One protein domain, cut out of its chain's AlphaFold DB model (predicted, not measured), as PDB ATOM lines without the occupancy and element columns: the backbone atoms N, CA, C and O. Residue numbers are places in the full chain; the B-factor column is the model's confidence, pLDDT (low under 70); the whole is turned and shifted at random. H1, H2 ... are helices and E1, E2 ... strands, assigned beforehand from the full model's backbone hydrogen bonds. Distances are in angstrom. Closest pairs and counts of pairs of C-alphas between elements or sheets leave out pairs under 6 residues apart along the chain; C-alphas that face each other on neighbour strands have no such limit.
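What this domain is: This is residues 269 to 347 and 358 to 388 of the 396 residues of an uncharacterized protein of Thorarchaeota archaeon (strain OWC) (UniProt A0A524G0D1). A long helix, H1, runs through the middle of a small helical body, with H3, H4, H5 and H6 packed round it at different places along its length; H3 and H4 cross it steeply, at 68 and 65 degrees, while H5 slants past one end of it at 35.2 degrees. H2 packs on H4, and a two-stranded antiparallel ribbon of E1 and E2 packs on residues 292 to 293 of H1 and on parts of H2 and H4. The printed part has 110 residues with six named helices and two named strands, in the order H1, H2, H3, H4, E1, E2, H5, H6, and its class is mostly helix. It is compact, with a radius of gyration of the C-alphas of 13.6 A, and spans 43 by 32 by 21 A; residues 311 to 316 stick out.

Where its parts are: H1, residues 276 to 294, begins with C-alpha 276 at (42.140, 52.505, 199.453) and is 26.9 A long from first to last C-alpha. H2 is residues 301 to 309, 12.2 A, and H3 is residues 315 to 320, 8.6 A. H4, residues 323 to 336, is 19.8 A long and ends with C-alpha 336 at (31.381, 70.250, 210.155). E1 is residues 340 to 344, 12.8 A, and E2 is residues 361 to 365, 12.9 A. H5 is residues 369 to 378, 14.3 A. H6, residues 380 to 384, is 6.0 A long, and its C-alpha 384 is at (39.314, 68.599, 202.018).

How they stand to each other: H1 is the hub and touches four other helices, each with a part of its length alone. With residues 280 to 284 it touches H3, the closest C-alphas being those of Asp 280 and Leu 320, 5.8 A apart; the two run opposite ways at a steep tilt of 68 degrees, only just short of about perpendicular. With residues 284 to 288 it touches residues 326 to 330 of H4, closest at the C-alphas of Leu 288 and Leu 330, 7.2 A, at a steep tilt of 65 degrees, the same way. With residues 282 to 289 it touches H6, closest at the C-alphas of Cys 285 and Val 384, 5.9 A. With residues 290 to 294 it touches H5, closest at the C-alphas of Ile 293 and Pro 369, 6.0 A, opposite ways at a tilt of 35.2 degrees, only just steep. H1 and H2 are close but not clearly touching. H2 touches H4, closest at the C-alphas of Cys 309 and Glu 323, 6.0 A, opposite ways at a steep tilt of 41 degrees. H2 and H3 only just touch, with 3 pairs of C-alphas within 8 A, and only at the corner; H5 and H6 also touch only at the corner. E1 and E2 are antiparallel at 146 degrees, with N 341 and O 364 at 2.8 A and N 343 and O 362 at 2.9 A, both within hydrogen-bond range. The closest C-alphas of H4 and E1 are those of Val 334 and Pro 342, 6.2 A apart. H3 is apart from both strands and from H4, H5 and H6. In H1, H2, H3, H4, H5 and H6 every O i to N i+4 pair is within hydrogen-bond range.

The domain as a whole: The two C-alphas farthest apart are those of Lys 274 and Ile 347, 44.4 A. Residues 348 to 357 are not printed, and C-alphas 347 and 358 are 10.9 A apart across this cut, which lies in the link from E1 to E2. Of the links that are printed whole, H1 to H2 is short, the others are tight and none is long. The mean pLDDT of the printed part is 81.0; 18 residues are under 70, namely 271 to 277, 312, 336, 345 to 347, 358 to 359 and 385 to 388.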
ATOM      1  N   GLN A 269      45.062  66.094 193.785       77.94
ATOM      2  CA  GLN A 269      45.451  65.093 194.771       77.94
ATOM      3  C   GLN A 269      45.454  65.700 196.178       77.94
ATOM      4  O   GLN A 269      45.725  66.884 196.357       77.94
ATOM      5  N   VAL A 270      45.139  64.873 197.173       76.19
ATOM      6  CA  VAL A 270      45.219  65.221 198.596       76.19
ATOM      7  C   VAL A 270      46.208  64.253 199.227       76.19
ATOM      8  O   VAL A 270      45.976  63.038 199.202       76.19
ATOM      9  N   GLU A 271      47.324  64.762 199.743       65.00
ATOM     10  CA  GLU A 271      48.341  63.951 200.402       65.00
ATOM     11  C   GLU A 271      47.778  63.309 201.687       65.00
ATOM     12  O   GLU A 271      46.917  63.850 202.381       65.00
ATOM     13  N   GLY A 272      48.231  62.091 202.011       56.47
ATOM     14  CA  GLY A 272      47.921  61.431 203.291       56.47
ATOM     15  C   GLY A 272      46.916  60.269 203.267       56.47
ATOM     16  O   GLY A 272      46.711  59.621 204.299       56.47
ATOM     17  N   CYS A 273      46.335  59.905 202.122       59.16
ATOM     18  CA  CYS A 273      45.367  58.799 202.052       59.16
ATOM     19  C   CYS A 273      46.082  57.420 201.993       59.16
ATOM     20  O   CYS A 273      46.221  56.812 200.938       59.16
ATOM     21  N   LYS A 274      46.539  56.908 203.153       57.47
ATOM     22  CA  LYS A 274      47.359  55.674 203.302       57.47
ATOM     23  C   LYS A 274      46.649  54.336 202.995       57.47
ATOM     24  O   LYS A 274      47.294  53.292 203.026       57.47
ATOM     25  N   SER A 275      45.337  54.319 202.737       62.66
ATOM     26  CA  SER A 275      44.584  53.096 202.387       62.66
ATOM     27  C   SER A 275      43.524  53.369 201.319       62.66
ATOM     28  O   SER A 275      43.022  54.488 201.242       62.66
ATOM     29  N   GLN A 276      43.123  52.354 200.541       60.81
ATOM     30  CA  GLN A 276      42.140  52.505 199.453       60.81
ATOM     31  C   GLN A 276      40.807  53.108 199.928       60.81
ATOM     32  O   GLN A 276      40.276  54.019 199.307       60.81
ATOM     33  N   ARG A 277      40.290  52.667 201.083       63.69
ATOM     34  CA  ARG A 277      39.036  53.196 201.652       63.69
ATOM     35  C   ARG A 277      39.154  54.663 202.073       63.69
ATOM     36  O   ARG A 277      38.181  55.409 201.964       63.69
ATOM     37  N   VAL A 278      40.329  55.063 202.562       74.00
ATOM     38  CA  VAL A 278      40.641  56.466 202.866       74.00
ATOM     39  C   VAL A 278      40.808  57.247 201.562       74.00
ATOM     40  O   VAL A 278      40.291  58.348 201.474       74.00
ATOM     41  N   SER A 279      41.409  56.660 200.523       77.69
ATOM     42  CA  SER A 279      41.551  57.266 199.193       77.69
ATOM     43  C   SER A 279      40.198  57.564 198.543       77.69
ATOM     44  O   SER A 279      39.946  58.707 198.172       77.69
ATOM     45  N   ASP A 280      39.270  56.602 198.498       83.12
ATOM     46  CA  ASP A 280      37.936  56.841 197.933       83.12
ATOM     47  C   ASP A 280      37.157  57.879 198.753       83.12
ATOM     48  O   ASP A 280      36.434  58.700 198.195       83.12
ATOM     49  N   TYR A 281      37.328  57.885 200.081       83.25
ATOM     50  CA  TYR A 281      36.786  58.943 200.937       83.25
ATOM     51  C   TYR A 281      37.352  60.312 200.559       83.25
ATOM     52  O   TYR A 281      36.574  61.228 200.302       83.25
ATOM     53  N   CYS A 282      38.680  60.446 200.488       81.88
ATOM     54  CA  CYS A 282      39.356  61.682 200.110       81.88
ATOM     55  C   CYS A 282      38.849  62.178 198.747       81.88
ATOM     56  O   CYS A 282      38.442  63.328 198.623       81.88
ATOM     57  N   ARG A 283      38.775  61.290 197.747       87.00
ATOM     58  CA  ARG A 283      38.298  61.608 196.392       87.00
ATOM     59  C   ARG A 283      36.845  62.076 196.375       87.00
ATOM     60  O   ARG A 283      36.539  63.062 195.713       87.00
ATOM     61  N   ARG A 284      35.950  61.428 197.131       89.19
ATOM     62  CA  ARG A 284      34.568  61.914 197.292       89.19
ATOM     63  C   ARG A 284      34.536  63.310 197.910       89.19
ATOM     64  O   ARG A 284      33.784  64.155 197.436       89.19
ATOM     65  N   CYS A 285      35.346  63.565 198.936       86.88
ATOM     66  CA  CYS A 285      35.421  64.886 199.556       86.88
ATOM     67  C   CYS A 285      35.968  65.948 198.599       86.88
ATOM     68  O   CYS A 285      35.377  67.015 198.539       86.88
ATOM     69  N   VAL A 286      36.991  65.647 197.793       89.81
ATOM     70  CA  VAL A 286      37.490  66.549 196.736       89.81
ATOM     71  C   VAL A 286      36.362  66.949 195.781       89.81
ATOM     72  O   VAL A 286      36.141  68.136 195.548       89.81
ATOM     73  N   VAL A 287      35.603  65.969 195.277       92.81
ATOM     74  CA  VAL A 287      34.472  66.220 194.368       92.81
ATOM     75  C   VAL A 287      33.397  67.069 195.043       92.81
ATOM     76  O   VAL A 287      32.950  68.061 194.472       92.81
ATOM     77  N   LEU A 288      32.988  66.722 196.267       90.88
ATOM     78  CA  LEU A 288      31.956  67.476 196.980       90.88
ATOM     79  C   LEU A 288      32.408  68.897 197.334       90.88
ATOM     80  O   LEU A 288      31.607  69.820 197.224       90.88
ATOM     81  N   SER A 289      33.668  69.097 197.722       89.06
ATOM     82  CA  SER A 289      34.222  70.429 197.971       89.06
ATOM     83  C   SER A 289      34.189  71.281 196.709       89.06
ATOM     84  O   SER A 289      33.655  72.387 196.754       89.06
ATOM     85  N   GLY A 290      34.659  70.749 195.576       92.81
ATOM     86  CA  GLY A 290      34.567  71.435 194.288       92.81
ATOM     87  C   GLY A 290      33.123  71.805 193.943       92.81
ATOM     88  O   GLY A 290      32.838  72.954 193.612       92.81
ATOM     89  N   LEU A 291      32.181  70.870 194.108       93.44
ATOM     90  CA  LEU A 291      30.762  71.125 193.850       93.44
ATOM     91  C   LEU A 291      30.186  72.234 194.735       93.44
ATOM     92  O   LEU A 291      29.530  73.133 194.225       93.44
ATOM     93  N   VAL A 292      30.418  72.201 196.047       91.25
ATOM     94  CA  VAL A 292      29.832  73.185 196.973       91.25
ATOM     95  C   VAL A 292      30.462  74.577 196.797       91.25
ATOM     96  O   VAL A 292      29.773  75.590 196.960       91.25
ATOM     97  N   ILE A 293      31.743  74.649 196.421       91.75
ATOM     98  CA  ILE A 293      32.418  75.911 196.082       91.75
ATOM     99  C   ILE A 293      31.848  76.492 194.784       91.75
ATOM    100  O   ILE A 293      31.492  77.671 194.740       91.75
ATOM    101  N   CYS A 294      31.752  75.676 193.732       95.00
ATOM    102  CA  CYS A 294      31.459  76.156 192.384       95.00
ATOM    103  C   CYS A 294      29.958  76.269 192.083       95.00
ATOM    104  O   CYS A 294      29.579  77.106 191.265       95.00
ATOM    105  N   PHE A 295      29.103  75.477 192.735       94.38
ATOM    106  CA  PHE A 295      27.677  75.379 192.416       94.38
ATOM    107  C   PHE A 295      26.760  75.862 193.547       94.38
ATOM    108  O   PHE A 295      27.144  75.951 194.709       94.38
ATOM    109  N   ASN A 296      25.519  76.196 193.192       91.81
ATOM    110  CA  ASN A 296      24.419  76.508 194.098       91.81
ATOM    111  C   ASN A 296      23.087  75.996 193.516       91.81
ATOM    112  O   ASN A 296      22.279  76.789 193.024       91.81
ATOM    113  N   PRO A 297      22.844  74.674 193.539       90.56
ATOM    114  CA  PRO A 297      21.676  74.093 192.898       90.56
ATOM    115  C   PRO A 297      20.371  74.553 193.579       90.56
ATOM    116  O   PRO A 297      20.296  74.605 194.814       90.56
ATOM    117  N   PRO A 298      19.282  74.802 192.821       86.12
ATOM    118  CA  PRO A 298      18.009  75.285 193.374       86.12
ATOM    119  C   PRO A 298      17.384  74.351 194.423       86.12
ATOM    120  O   PRO A 298      16.678  74.796 195.327       86.12
ATOM    121  N   ARG A 299      17.658  73.043 194.323       84.12
ATOM    122  CA  ARG A 299      17.167  72.004 195.247       84.12
ATOM    123  C   ARG A 299      18.028  71.841 196.510       84.12
ATOM    124  O   ARG A 299      17.759  70.945 197.312       84.12
ATOM    125  N   GLY A 300      19.045  72.684 196.712       85.56
ATOM    126  CA  GLY A 300      19.934  72.621 197.874       85.56
ATOM    127  C   GLY A 300      20.673  71.281 197.963       85.56
ATOM    128  O   GLY A 300      21.132  70.757 196.950       85.56
ATOM    129  N   LEU A 301      20.749  70.693 199.161       86.38
ATOM    130  CA  LEU A 301      21.413  69.396 199.398       86.38
ATOM    131  C   LEU A 301      20.960  68.269 198.458       86.38
ATOM    132  O   LEU A 301      21.796  67.491 198.001       86.38
ATOM    133  N   SER A 302      19.667  68.195 198.130       86.56
ATOM    134  CA  SER A 302      19.161  67.195 197.180       86.56
ATOM    135  C   SER A 302      19.681  67.431 195.762       86.56
ATOM    136  O   SER A 302      19.935  66.470 195.048       86.56
ATOM    137  N   GLY A 303      19.892  68.689 195.368       89.00
ATOM    138  CA  GLY A 303      20.468  69.032 194.068       89.00
ATOM    139  C   GLY A 303      21.925  68.593 193.948       89.00
ATOM    140  O   GLY A 303      22.295  67.980 192.955       89.00
ATOM    141  N   TYR A 304      22.738  68.798 194.990       90.50
ATOM    142  CA  TYR A 304      24.108  68.268 195.005       90.50
ATOM    143  C   TYR A 304      24.136  66.740 194.908       90.50
ATOM    144  O   TYR A 304      24.978  66.183 194.207       90.50
ATOM    145  N   LEU A 305      23.206  66.057 195.585       90.06
ATOM    146  CA  LEU A 305      23.088  64.603 195.502       90.06
ATOM    147  C   LEU A 305      22.696  64.148 194.087       90.06
ATOM    148  O   LEU A 305      23.284  63.199 193.582       90.06
ATOM    149  N   GLU A 306      21.767  64.847 193.427       88.81
ATOM    150  CA  GLU A 306      21.409  64.617 192.019       88.81
ATOM    151  C   GLU A 306      22.609  64.834 191.081       88.81
ATOM    152  O   GLU A 306      22.814  64.054 190.159       88.81
ATOM    153  N   MET A 307      23.471  65.818 191.345       88.88
ATOM    154  CA  MET A 307      24.677  66.056 190.538       88.88
ATOM    155  C   MET A 307      25.737  64.948 190.657       88.88
ATOM    156  O   MET A 307      26.546  64.786 189.743       88.88
ATOM    157  N   VAL A 308      25.754  64.172 191.751       89.62
ATOM    158  CA  VAL A 308      26.692  63.043 191.926       89.62
ATOM    159  C   VAL A 308      26.060  61.668 191.700       89.62
ATOM    160  O   VAL A 308      26.771  60.755 191.296       89.62
ATOM    161  N   CYS A 309      24.742  61.524 191.866       86.56
ATOM    162  CA  CYS A 309      24.010  60.252 191.742       86.56
ATOM    163  C   CYS A 309      22.978  60.221 190.604       86.56
ATOM    164  O   CYS A 309      22.283  59.220 190.450       86.56
ATOM    165  N   GLY A 310      22.804  61.314 189.861       79.12
ATOM    166  CA  GLY A 310      21.783  61.422 188.822       79.12
ATOM    167  C   GLY A 310      22.000  60.451 187.659       79.12
ATOM    168  O   GLY A 310      23.087  59.873 187.551       79.12
ATOM    169  N   PRO A 311      20.990  60.302 186.777       71.62
ATOM    170  CA  PRO A 311      21.079  59.470 185.577       71.62
ATOM    171  C   PRO A 311      22.369  59.752 184.802       71.62
ATOM    172  O   PRO A 311      22.824  60.898 184.765       71.62
ATOM    173  N   SER A 312      22.965  58.704 184.232       69.06
ATOM    174  CA  SER A 312      24.242  58.793 183.513       69.06
ATOM    175  C   SER A 312      25.396  59.343 184.361       69.06
ATOM    176  O   SER A 312      26.205  60.155 183.905       69.06
ATOM    177  N   ALA A 313      25.473  58.952 185.637       71.31
ATOM    178  CA  ALA A 313      26.664  59.228 186.430       71.31
ATOM    179  C   ALA A 313      27.892  58.591 185.758       71.31
ATOM    180  O   ALA A 313      27.832  57.410 185.417       71.31
ATOM    181  N   PRO A 314      29.004  59.333 185.579       76.62
ATOM    182  CA  PRO A 314      30.244  58.735 185.105       76.62
ATOM    183  C   PRO A 314      30.614  57.525 185.967       76.62
ATOM    184  O   PRO A 314      30.460  57.571 187.194       76.62
ATOM    185  N   LEU A 315      31.124  56.462 185.338       78.88
ATOM    186  CA  LEU A 315      31.508  55.211 186.009       78.88
ATOM    187  C   LEU A 315      32.446  55.465 187.201       78.88
ATOM    188  O   LEU A 315      32.422  54.747 188.200       78.88
ATOM    189  N   GLU A 316      33.266  56.507 187.119       80.81
ATOM    190  CA  GLU A 316      34.143  56.972 188.185       80.81
ATOM    191  C   GLU A 316      33.371  57.354 189.457       80.81
ATOM    192  O   GLU A 316      33.810  56.998 190.549       80.81
ATOM    193  N   LEU A 317      32.220  58.030 189.355       83.88
ATOM    194  CA  LEU A 317      31.390  58.375 190.519       83.88
ATOM    195  C   LEU A 317      30.680  57.156 191.101       83.88
ATOM    196  O   LEU A 317      30.609  57.031 192.326       83.88
ATOM    197  N   GLU A 318      30.207  56.247 190.247       82.00
ATOM    198  CA  GLU A 318      29.570  54.997 190.680       82.00
ATOM    199  C   GLU A 318      30.544  54.121 191.480       82.00
ATOM    200  O   GLU A 318      30.184  53.548 192.509       82.00
ATOM    201  N   ARG A 319      31.813  54.074 191.053       84.25
ATOM    202  CA  ARG A 319      32.893  53.378 191.771       84.25
ATOM    203  C   ARG A 319      33.261  54.057 193.086       84.25
ATOM    204  O   ARG A 319      33.670  53.379 194.025       84.25
ATOM    205  N   LEU A 320      33.132  55.382 193.159       85.50
ATOM    206  CA  LEU A 320      33.471  56.144 194.356       85.50
ATOM    207  C   LEU A 320      32.417  56.018 195.455       85.50
ATOM    208  O   LEU A 320      32.785  56.134 196.620       85.50
ATOM    209  N   GLY A 321      31.141  55.771 195.160       84.12
ATOM    210  CA  GLY A 321      30.154  55.572 196.219       84.12
ATOM    211  C   GLY A 321      28.711  55.430 195.753       84.12
ATOM    212  O   GLY A 321      28.348  55.765 194.634       84.12
ATOM    213  N   THR A 322      27.863  54.970 196.671       87.12
ATOM    214  CA  THR A 322      26.405  54.900 196.501       87.12
ATOM    215  C   THR A 322      25.728  56.179 196.988       87.12
ATOM    216  O   THR A 322      26.311  56.932 197.775       87.12
ATOM    217  N   GLU A 323      24.463  56.386 196.615       88.44
ATOM    218  CA  GLU A 323      23.645  57.514 197.090       88.44
ATOM    219  C   GLU A 323      23.726  57.703 198.613       88.44
ATOM    220  O   GLU A 323      23.910  58.817 199.103       88.44
ATOM    221  N   ARG A 324      23.673  56.599 199.371       88.12
ATOM    222  CA  ARG A 324      23.824  56.617 200.830       88.12
ATOM    223  C   ARG A 324      25.151  57.245 201.249       88.12
ATOM    224  O   ARG A 324      25.167  58.144 202.080       88.12
ATOM    225  N   THR A 325      26.260  56.799 200.660       88.38
ATOM    226  CA  THR A 325      27.585  57.322 201.019       88.38
ATOM    227  C   THR A 325      27.757  58.784 200.621       88.38
ATOM    228  O   THR A 325      28.320  59.554 201.392       88.38
ATOM    229  N   TRP A 326      27.253  59.207 199.461       90.25
ATOM    230  CA  TRP A 326      27.300  60.611 199.048       90.25
ATOM    231  C   TRP A 326      26.480  61.502 199.981       90.25
ATOM    232  O   TRP A 326      26.960  62.549 200.412       90.25
ATOM    233  N   ARG A 327      25.285  61.046 200.371       88.50
ATOM    234  CA  ARG A 327      24.430  61.720 201.353       88.50
ATOM    235  C   ARG A 327      25.110  61.848 202.719       88.50
ATOM    236  O   ARG A 327      25.039  62.917 203.325       88.50
ATOM    237  N   ASP A 328      25.790  60.802 203.182       85.12
ATOM    238  CA  ASP A 328      26.518  60.813 204.456       85.12
ATOM    239  C   ASP A 328      27.660  61.850 204.445       85.12
ATOM    240  O   ASP A 328      27.805  62.617 205.400       85.12
ATOM    241  N   HIS A 329      28.439  61.944 203.358       86.12
ATOM    242  CA  HIS A 329      29.517  62.943 203.238       86.12
ATOM    243  C   HIS A 329      28.989  64.373 203.051       86.12
ATOM    244  O   HIS A 329      29.519  65.292 203.671       86.12
ATOM    245  N   LEU A 330      27.921  64.570 202.267       85.69
ATOM    246  CA  LEU A 330      27.239  65.867 202.155       85.69
ATOM    247  C   LEU A 330      26.716  66.341 203.514       85.69
ATOM    248  O   LEU A 330      26.858  67.509 203.864       85.69
ATOM    249  N   THR A 331      26.153  65.426 204.304       80.56
ATOM    250  CA  THR A 331      25.721  65.724 205.676       80.56
ATOM    251  C   THR A 331      26.914  66.107 206.548       80.56
ATOM    252  O   THR A 331      26.830  67.081 207.287       80.56
ATOM    253  N   GLY A 332      28.043  65.402 206.413       77.00
ATOM    254  CA  GLY A 332      29.294  65.753 207.088       77.00
ATOM    255  C   GLY A 332      29.770  67.175 206.777       77.00
ATOM    256  O   GLY A 332      30.111  67.914 207.697       77.00
ATOM    257  N   LEU A 333      29.719  67.590 205.506       76.56
ATOM    258  CA  LEU A 333      30.025  68.968 205.101       76.56
ATOM    259  C   LEU A 333      29.087  69.973 205.775       76.56
ATOM    260  O   LEU A 333      29.553  70.929 206.380       76.56
ATOM    261  N   VAL A 334      27.776  69.723 205.749       75.50
ATOM    262  CA  VAL A 334      26.769  70.589 206.390       75.50
ATOM    263  C   VAL A 334      27.019  70.764 207.888       75.50
ATOM    264  O   VAL A 334      26.788  71.843 208.427       75.50
ATOM    265  N   THR A 335      27.439  69.702 208.578       71.62
ATOM    266  CA  THR A 335      27.590  69.715 210.038       71.62
ATOM    267  C   THR A 335      28.943  70.227 210.514       71.62
ATOM    268  O   THR A 335      29.035  70.687 211.648       71.62
ATOM    269  N   SER A 336      29.991  70.093 209.700       68.88
ATOM    270  CA  SER A 336      31.381  70.250 210.155       68.88
ATOM    271  C   SER A 336      32.190  71.277 209.365       68.88
ATOM    272  O   SER A 336      33.270  71.652 209.812       68.88
ATOM    273  N   ALA A 337      31.704  71.759 208.217       71.62
ATOM    274  CA  ALA A 337      32.425  72.759 207.440       71.62
ATOM    275  C   ALA A 337      32.193  74.171 207.993       71.62
ATOM    276  O   ALA A 337      31.116  74.733 207.842       71.62
ATOM    277  N   HIS A 338      33.222  74.792 208.575       75.75
ATOM    278  CA  HIS A 338      33.171  76.214 208.950       75.75
ATOM    279  C   HIS A 338      33.138  77.157 207.737       75.75
ATOM    280  O   HIS A 338      32.681  78.297 207.839       75.75
ATOM    281  N   ASP A 339      33.595  76.671 206.582       78.62
ATOM    282  CA  ASP A 339      33.622  77.428 205.331       78.62
ATOM    283  C   ASP A 339      32.218  77.606 204.723       78.62
ATOM    284  O   ASP A 339      32.039  78.452 203.851       78.62
ATOM    285  N   PHE A 340      31.211  76.849 205.190       82.56
ATOM    286  CA  PHE A 340      29.840  76.901 204.681       82.56
ATOM    287  C   PHE A 340      28.801  76.931 205.802       82.56
ATOM    288  O   PHE A 340      28.810  76.103 206.705       82.56
ATOM    289  N   GLN A 341      27.837  77.841 205.704       82.69
ATOM    290  CA  GLN A 341      26.687  77.884 206.602       82.69
ATOM    291  C   GLN A 341      25.450  77.277 205.931       82.69
ATOM    292  O   GLN A 341      25.111  77.658 204.804       82.69
ATOM    293  N   PRO A 342      24.743  76.346 206.602       82.19
ATOM    294  CA  PRO A 342      23.458  75.867 206.123       82.19
ATOM    295  C   PRO A 342      22.399  76.955 206.293       82.19
ATOM    296  O   PRO A 342      22.076  77.362 207.410       82.19
ATOM    297  N   THR A 343      21.812  77.397 205.187       79.69
ATOM    298  CA  THR A 343      20.764  78.421 205.181       79.69
ATOM    299  C   THR A 343      19.491  77.860 204.542       79.69
ATOM    300  O   THR A 343      19.537  77.366 203.412       79.69
ATOM    301  N   PRO A 344      18.340  77.889 205.240       74.88
ATOM    302  CA  PRO A 344      17.055  77.557 204.637       74.88
ATOM    303  C   PRO A 344      16.712  78.551 203.525       74.88
ATOM    304  O   PRO A 344      16.819  79.759 203.720       74.88
ATOM    305  N   VAL A 345      16.260  78.060 202.375       68.00
ATOM    306  CA  VAL A 345      15.823  78.925 201.274       68.00
ATOM    307  C   VAL A 345      14.433  79.487 201.568       68.00
ATOM    308  O   VAL A 345      13.468  78.735 201.726       68.00
ATOM    309  N   GLU A 346      14.301  80.814 201.577       60.62
ATOM    310  CA  GLU A 346      12.995  81.472 201.512       60.62
ATOM    311  C   GLU A 346      12.423  81.326 200.097       60.62
ATOM    312  O   GLU A 346      12.808  82.044 199.174       60.62
ATOM    313  N   ILE A 347      11.480  80.402 199.900       56.84
ATOM    314  CA  ILE A 347      10.766  80.292 198.623       56.84
ATOM    315  C   ILE A 347       9.810  81.487 198.506       56.84
ATOM    316  O   ILE A 347       8.678  81.454 198.995       56.84
ATOM    317  N   ARG A 358      10.222  70.654 204.664       60.56
ATOM    318  CA  ARG A 358      11.253  71.600 205.118       60.56
ATOM    319  C   ARG A 358      11.825  72.307 203.876       60.56
ATOM    320  O   ARG A 358      12.090  71.616 202.889       60.56
ATOM    321  N   PRO A 359      11.996  73.640 203.885       61.84
ATOM    322  CA  PRO A 359      12.580  74.347 202.751       61.84
ATOM    323  C   PRO A 359      13.954  73.755 202.394       61.84
ATOM    324  O   PRO A 359      14.663  73.285 203.296       61.84
ATOM    325  N   PRO A 360      14.345  73.771 201.105       73.56
ATOM    326  CA  PRO A 360      15.675  73.346 200.690       73.56
ATOM    327  C   PRO A 360      16.743  74.057 201.522       73.56
ATOM    328  O   PRO A 360      16.628  75.249 201.803       73.56
ATOM    329  N   THR A 361      17.765  73.322 201.948       80.25
ATOM    330  CA  THR A 361      18.915  73.898 202.657       80.25
ATOM    331  C   THR A 361      20.028  74.142 201.649       80.25
ATOM    332  O   THR A 361      20.457  73.203 200.974       80.25
ATOM    333  N   GLN A 362      20.469  75.392 201.530       81.75
ATOM    334  CA  GLN A 362      21.634  75.784 200.742       81.75
ATOM    335  C   GLN A 362      22.879  75.848 201.625       81.75
ATOM    336  O   GLN A 362      22.786  76.088 202.827       81.75
ATOM    337  N   LEU A 363      24.039  75.635 201.008       83.56
ATOM    338  CA  LEU A 363      25.345  75.843 201.624       83.56
ATOM    339  C   LEU A 363      25.893  77.173 201.108       83.56
ATOM    340  O   LEU A 363      26.277  77.273 199.937       83.56
ATOM    341  N   LEU A 364      25.853  78.202 201.953       83.56
ATOM    342  CA  LEU A 364      26.394  79.521 201.637       83.56
ATOM    343  C   LEU A 364      27.829  79.621 202.159       83.56
ATOM    344  O   LEU A 364      28.049  79.324 203.332       83.56
ATOM    345  N   PRO A 365      28.802  80.011 201.324       85.38
ATOM    346  CA  PRO A 365      30.174  80.146 201.778       85.38
ATOM    347  C   PRO A 365      30.318  81.336 202.734       85.38
ATOM    348  O   PRO A 365      29.698  82.382 202.537       85.38
ATOM    349  N   THR A 366      31.125  81.171 203.780       85.25
ATOM    350  CA  THR A 366      31.387  82.208 204.796       85.25
ATOM    351  C   THR A 366      32.465  83.201 204.370       85.25
ATOM    352  O   THR A 366      32.523  84.312 204.896       85.25
ATOM    353  N   ILE A 367      33.284  82.825 203.389       86.56
ATOM    354  CA  ILE A 367      34.249  83.688 202.705       86.56
ATOM    355  C   ILE A 367      33.916  83.757 201.204       86.56
ATOM    356  O   ILE A 367      33.172  82.907 200.709       86.56
ATOM    357  N   PRO A 368      34.437  84.742 200.447       90.12
ATOM    358  CA  PRO A 368      34.153  84.848 199.018       90.12
ATOM    359  C   PRO A 368      34.441  83.533 198.259       90.12
ATOM    360  O   PRO A 368      35.545  82.999 198.391       90.12
ATOM    361  N   PRO A 369      33.499  83.017 197.438       90.69
ATOM    362  CA  PRO A 369      33.649  81.736 196.738       90.69
ATOM    363  C   PRO A 369      34.927  81.627 195.896       90.69
ATOM    364  O   PRO A 369      35.544  80.568 195.840       90.69
ATOM    365  N   VAL A 370      35.349  82.732 195.271       94.44
ATOM    366  CA  VAL A 370      36.578  82.790 194.465       94.44
ATOM    367  C   VAL A 370      37.834  82.504 195.296       94.44
ATOM    368  O   VAL A 370      38.753  81.854 194.811       94.44
ATOM    369  N   ASN A 371      37.855  82.911 196.569       92.44
ATOM    370  CA  ASN A 371      38.983  82.641 197.461       92.44
ATOM    371  C   ASN A 371      39.032  81.154 197.829       92.44
ATOM    372  O   ASN A 371      40.093  80.547 197.736       92.44
ATOM    373  N   LEU A 372      37.878  80.547 198.143       90.31
ATOM    374  CA  LEU A 372      37.785  79.097 198.371       90.31
ATOM    375  C   LEU A 372      38.214  78.302 197.140       90.31
ATOM    376  O   LEU A 372      38.868  77.275 197.272       90.31
ATOM    377  N   PHE A 373      37.858  78.765 195.944       94.56
ATOM    378  CA  PHE A 373      38.248  78.100 194.706       94.56
ATOM    379  C   PHE A 373      39.759  78.173 194.456       94.56
ATOM    380  O   PHE A 373      40.374  77.164 194.122       94.56
ATOM    381  N   ARG A 374      40.383  79.331 194.696       93.75
ATOM    382  CA  ARG A 374      41.846  79.475 194.627       93.75
ATOM    383  C   ARG A 374      42.557  78.603 195.653       93.75
ATOM    384  O   ARG A 374      43.545  77.956 195.318       93.75
ATOM    385  N   ASP A 375      42.043  78.540 196.877       90.00
ATOM    386  CA  ASP A 375      42.565  77.642 197.908       90.00
ATOM    387  C   ASP A 375      42.392  76.168 197.510       90.00
ATOM    388  O   ASP A 375      43.301  75.370 197.725       90.00
ATOM    389  N   PHE A 376      41.271  75.804 196.879       91.12
ATOM    390  CA  PHE A 376      41.021  74.455 196.366       91.12
ATOM    391  C   PHE A 376      42.023  74.054 195.278       91.12
ATOM    392  O   PHE A 376      42.524  72.933 195.306       91.12
ATOM    393  N   ILE A 377      42.350  74.967 194.361       92.94
ATOM    394  CA  ILE A 377      43.336  74.720 193.299       92.94
ATOM    395  C   ILE A 377      44.751  74.605 193.881       92.94
ATOM    396  O   ILE A 377      45.481  73.670 193.566       92.94
ATOM    397  N   ASN A 378      45.138  75.551 194.740       89.69
ATOM    398  CA  ASN A 378      46.519  75.681 195.210       89.69
ATOM    399  C   ASN A 378      46.854  74.769 196.398       89.69
ATOM    400  O   ASN A 378      48.021  74.513 196.689       89.69
ATOM    401  N   SER A 379      45.857  74.368 197.181       84.94
ATOM    402  CA  SER A 379      46.031  73.631 198.436       84.94
ATOM    403  C   SER A 379      44.746  72.863 198.798       84.94
ATOM    404  O   SER A 379      44.152  73.135 199.850       84.94
ATOM    405  N   PRO A 380      44.306  71.890 197.973       83.12
ATOM    406  CA  PRO A 380      43.029  71.185 198.152       83.12
ATOM    407  C   PRO A 380      42.885  70.559 199.545       83.12
ATOM    408  O   PRO A 380      41.791  70.515 200.104       83.12
ATOM    409  N   GLU A 381      43.990  70.146 200.160       78.62
ATOM    410  CA  GLU A 381      44.043  69.554 201.499       78.62
ATOM    411  C   GLU A 381      43.536  70.487 202.597       78.62
ATOM    412  O   GLU A 381      42.865  70.038 203.523       78.62
ATOM    413  N   LYS A 382      43.788  71.799 202.491       75.75
ATOM    414  CA  LYS A 382      43.325  72.781 203.490       75.75
ATOM    415  C   LYS A 382      41.806  72.806 203.599       75.75
ATOM    416  O   LYS A 382      41.277  73.132 204.658       75.75
ATOM    417  N   ILE A 383      41.131  72.465 202.508       74.75
ATOM    418  CA  ILE A 383      39.681  72.410 202.402       74.75
ATOM    419  C   ILE A 383      39.218  70.980 202.697       74.75
ATOM    420  O   ILE A 383      38.453  70.746 203.626       74.75
ATOM    421  N   VAL A 384      39.755  69.997 201.973       73.62
ATOM    422  CA  VAL A 384      39.314  68.599 202.018       73.62
ATOM    423  C   VAL A 384      39.624  67.923 203.354       73.62
ATOM    424  O   VAL A 384      38.774  67.196 203.867       73.62
ATOM    425  N   CYS A 385      40.785  68.171 203.970       67.50
ATOM    426  CA  CYS A 385      41.152  67.539 205.243       67.50
ATOM    427  C   CYS A 385      40.274  68.005 206.407       67.50
ATOM    428  O   CYS A 385      39.992  67.204 207.292       67.50
ATOM    429  N   ARG A 386      39.733  69.234 206.364       64.44
ATOM    430  CA  ARG A 386      38.714  69.696 207.329       64.44
ATOM    431  C   ARG A 386      37.416  68.889 207.240       64.44
ATOM    432  O   ARG A 386      36.632  68.859 208.184       64.44
ATOM    433  N   TYR A 387      37.188  68.233 206.105       62.44
ATOM    434  CA  TYR A 387      36.008  67.414 205.826       62.44
ATOM    435  C   TYR A 387      36.305  65.907 205.907       62.44
ATOM    436  O   TYR A 387      35.389  65.073 205.938       62.44
ATOM    437  N   CYS A 388      37.586  65.535 205.980       58.91
ATOM    438  CA  CYS A 388      38.039  64.167 206.159       58.91
ATOM    439  C   CYS A 388      38.128  63.791 207.631       58.91
ATOM    440  O   CYS A 388      39.061  64.161 208.329       58.91
TER     441      CYS A 388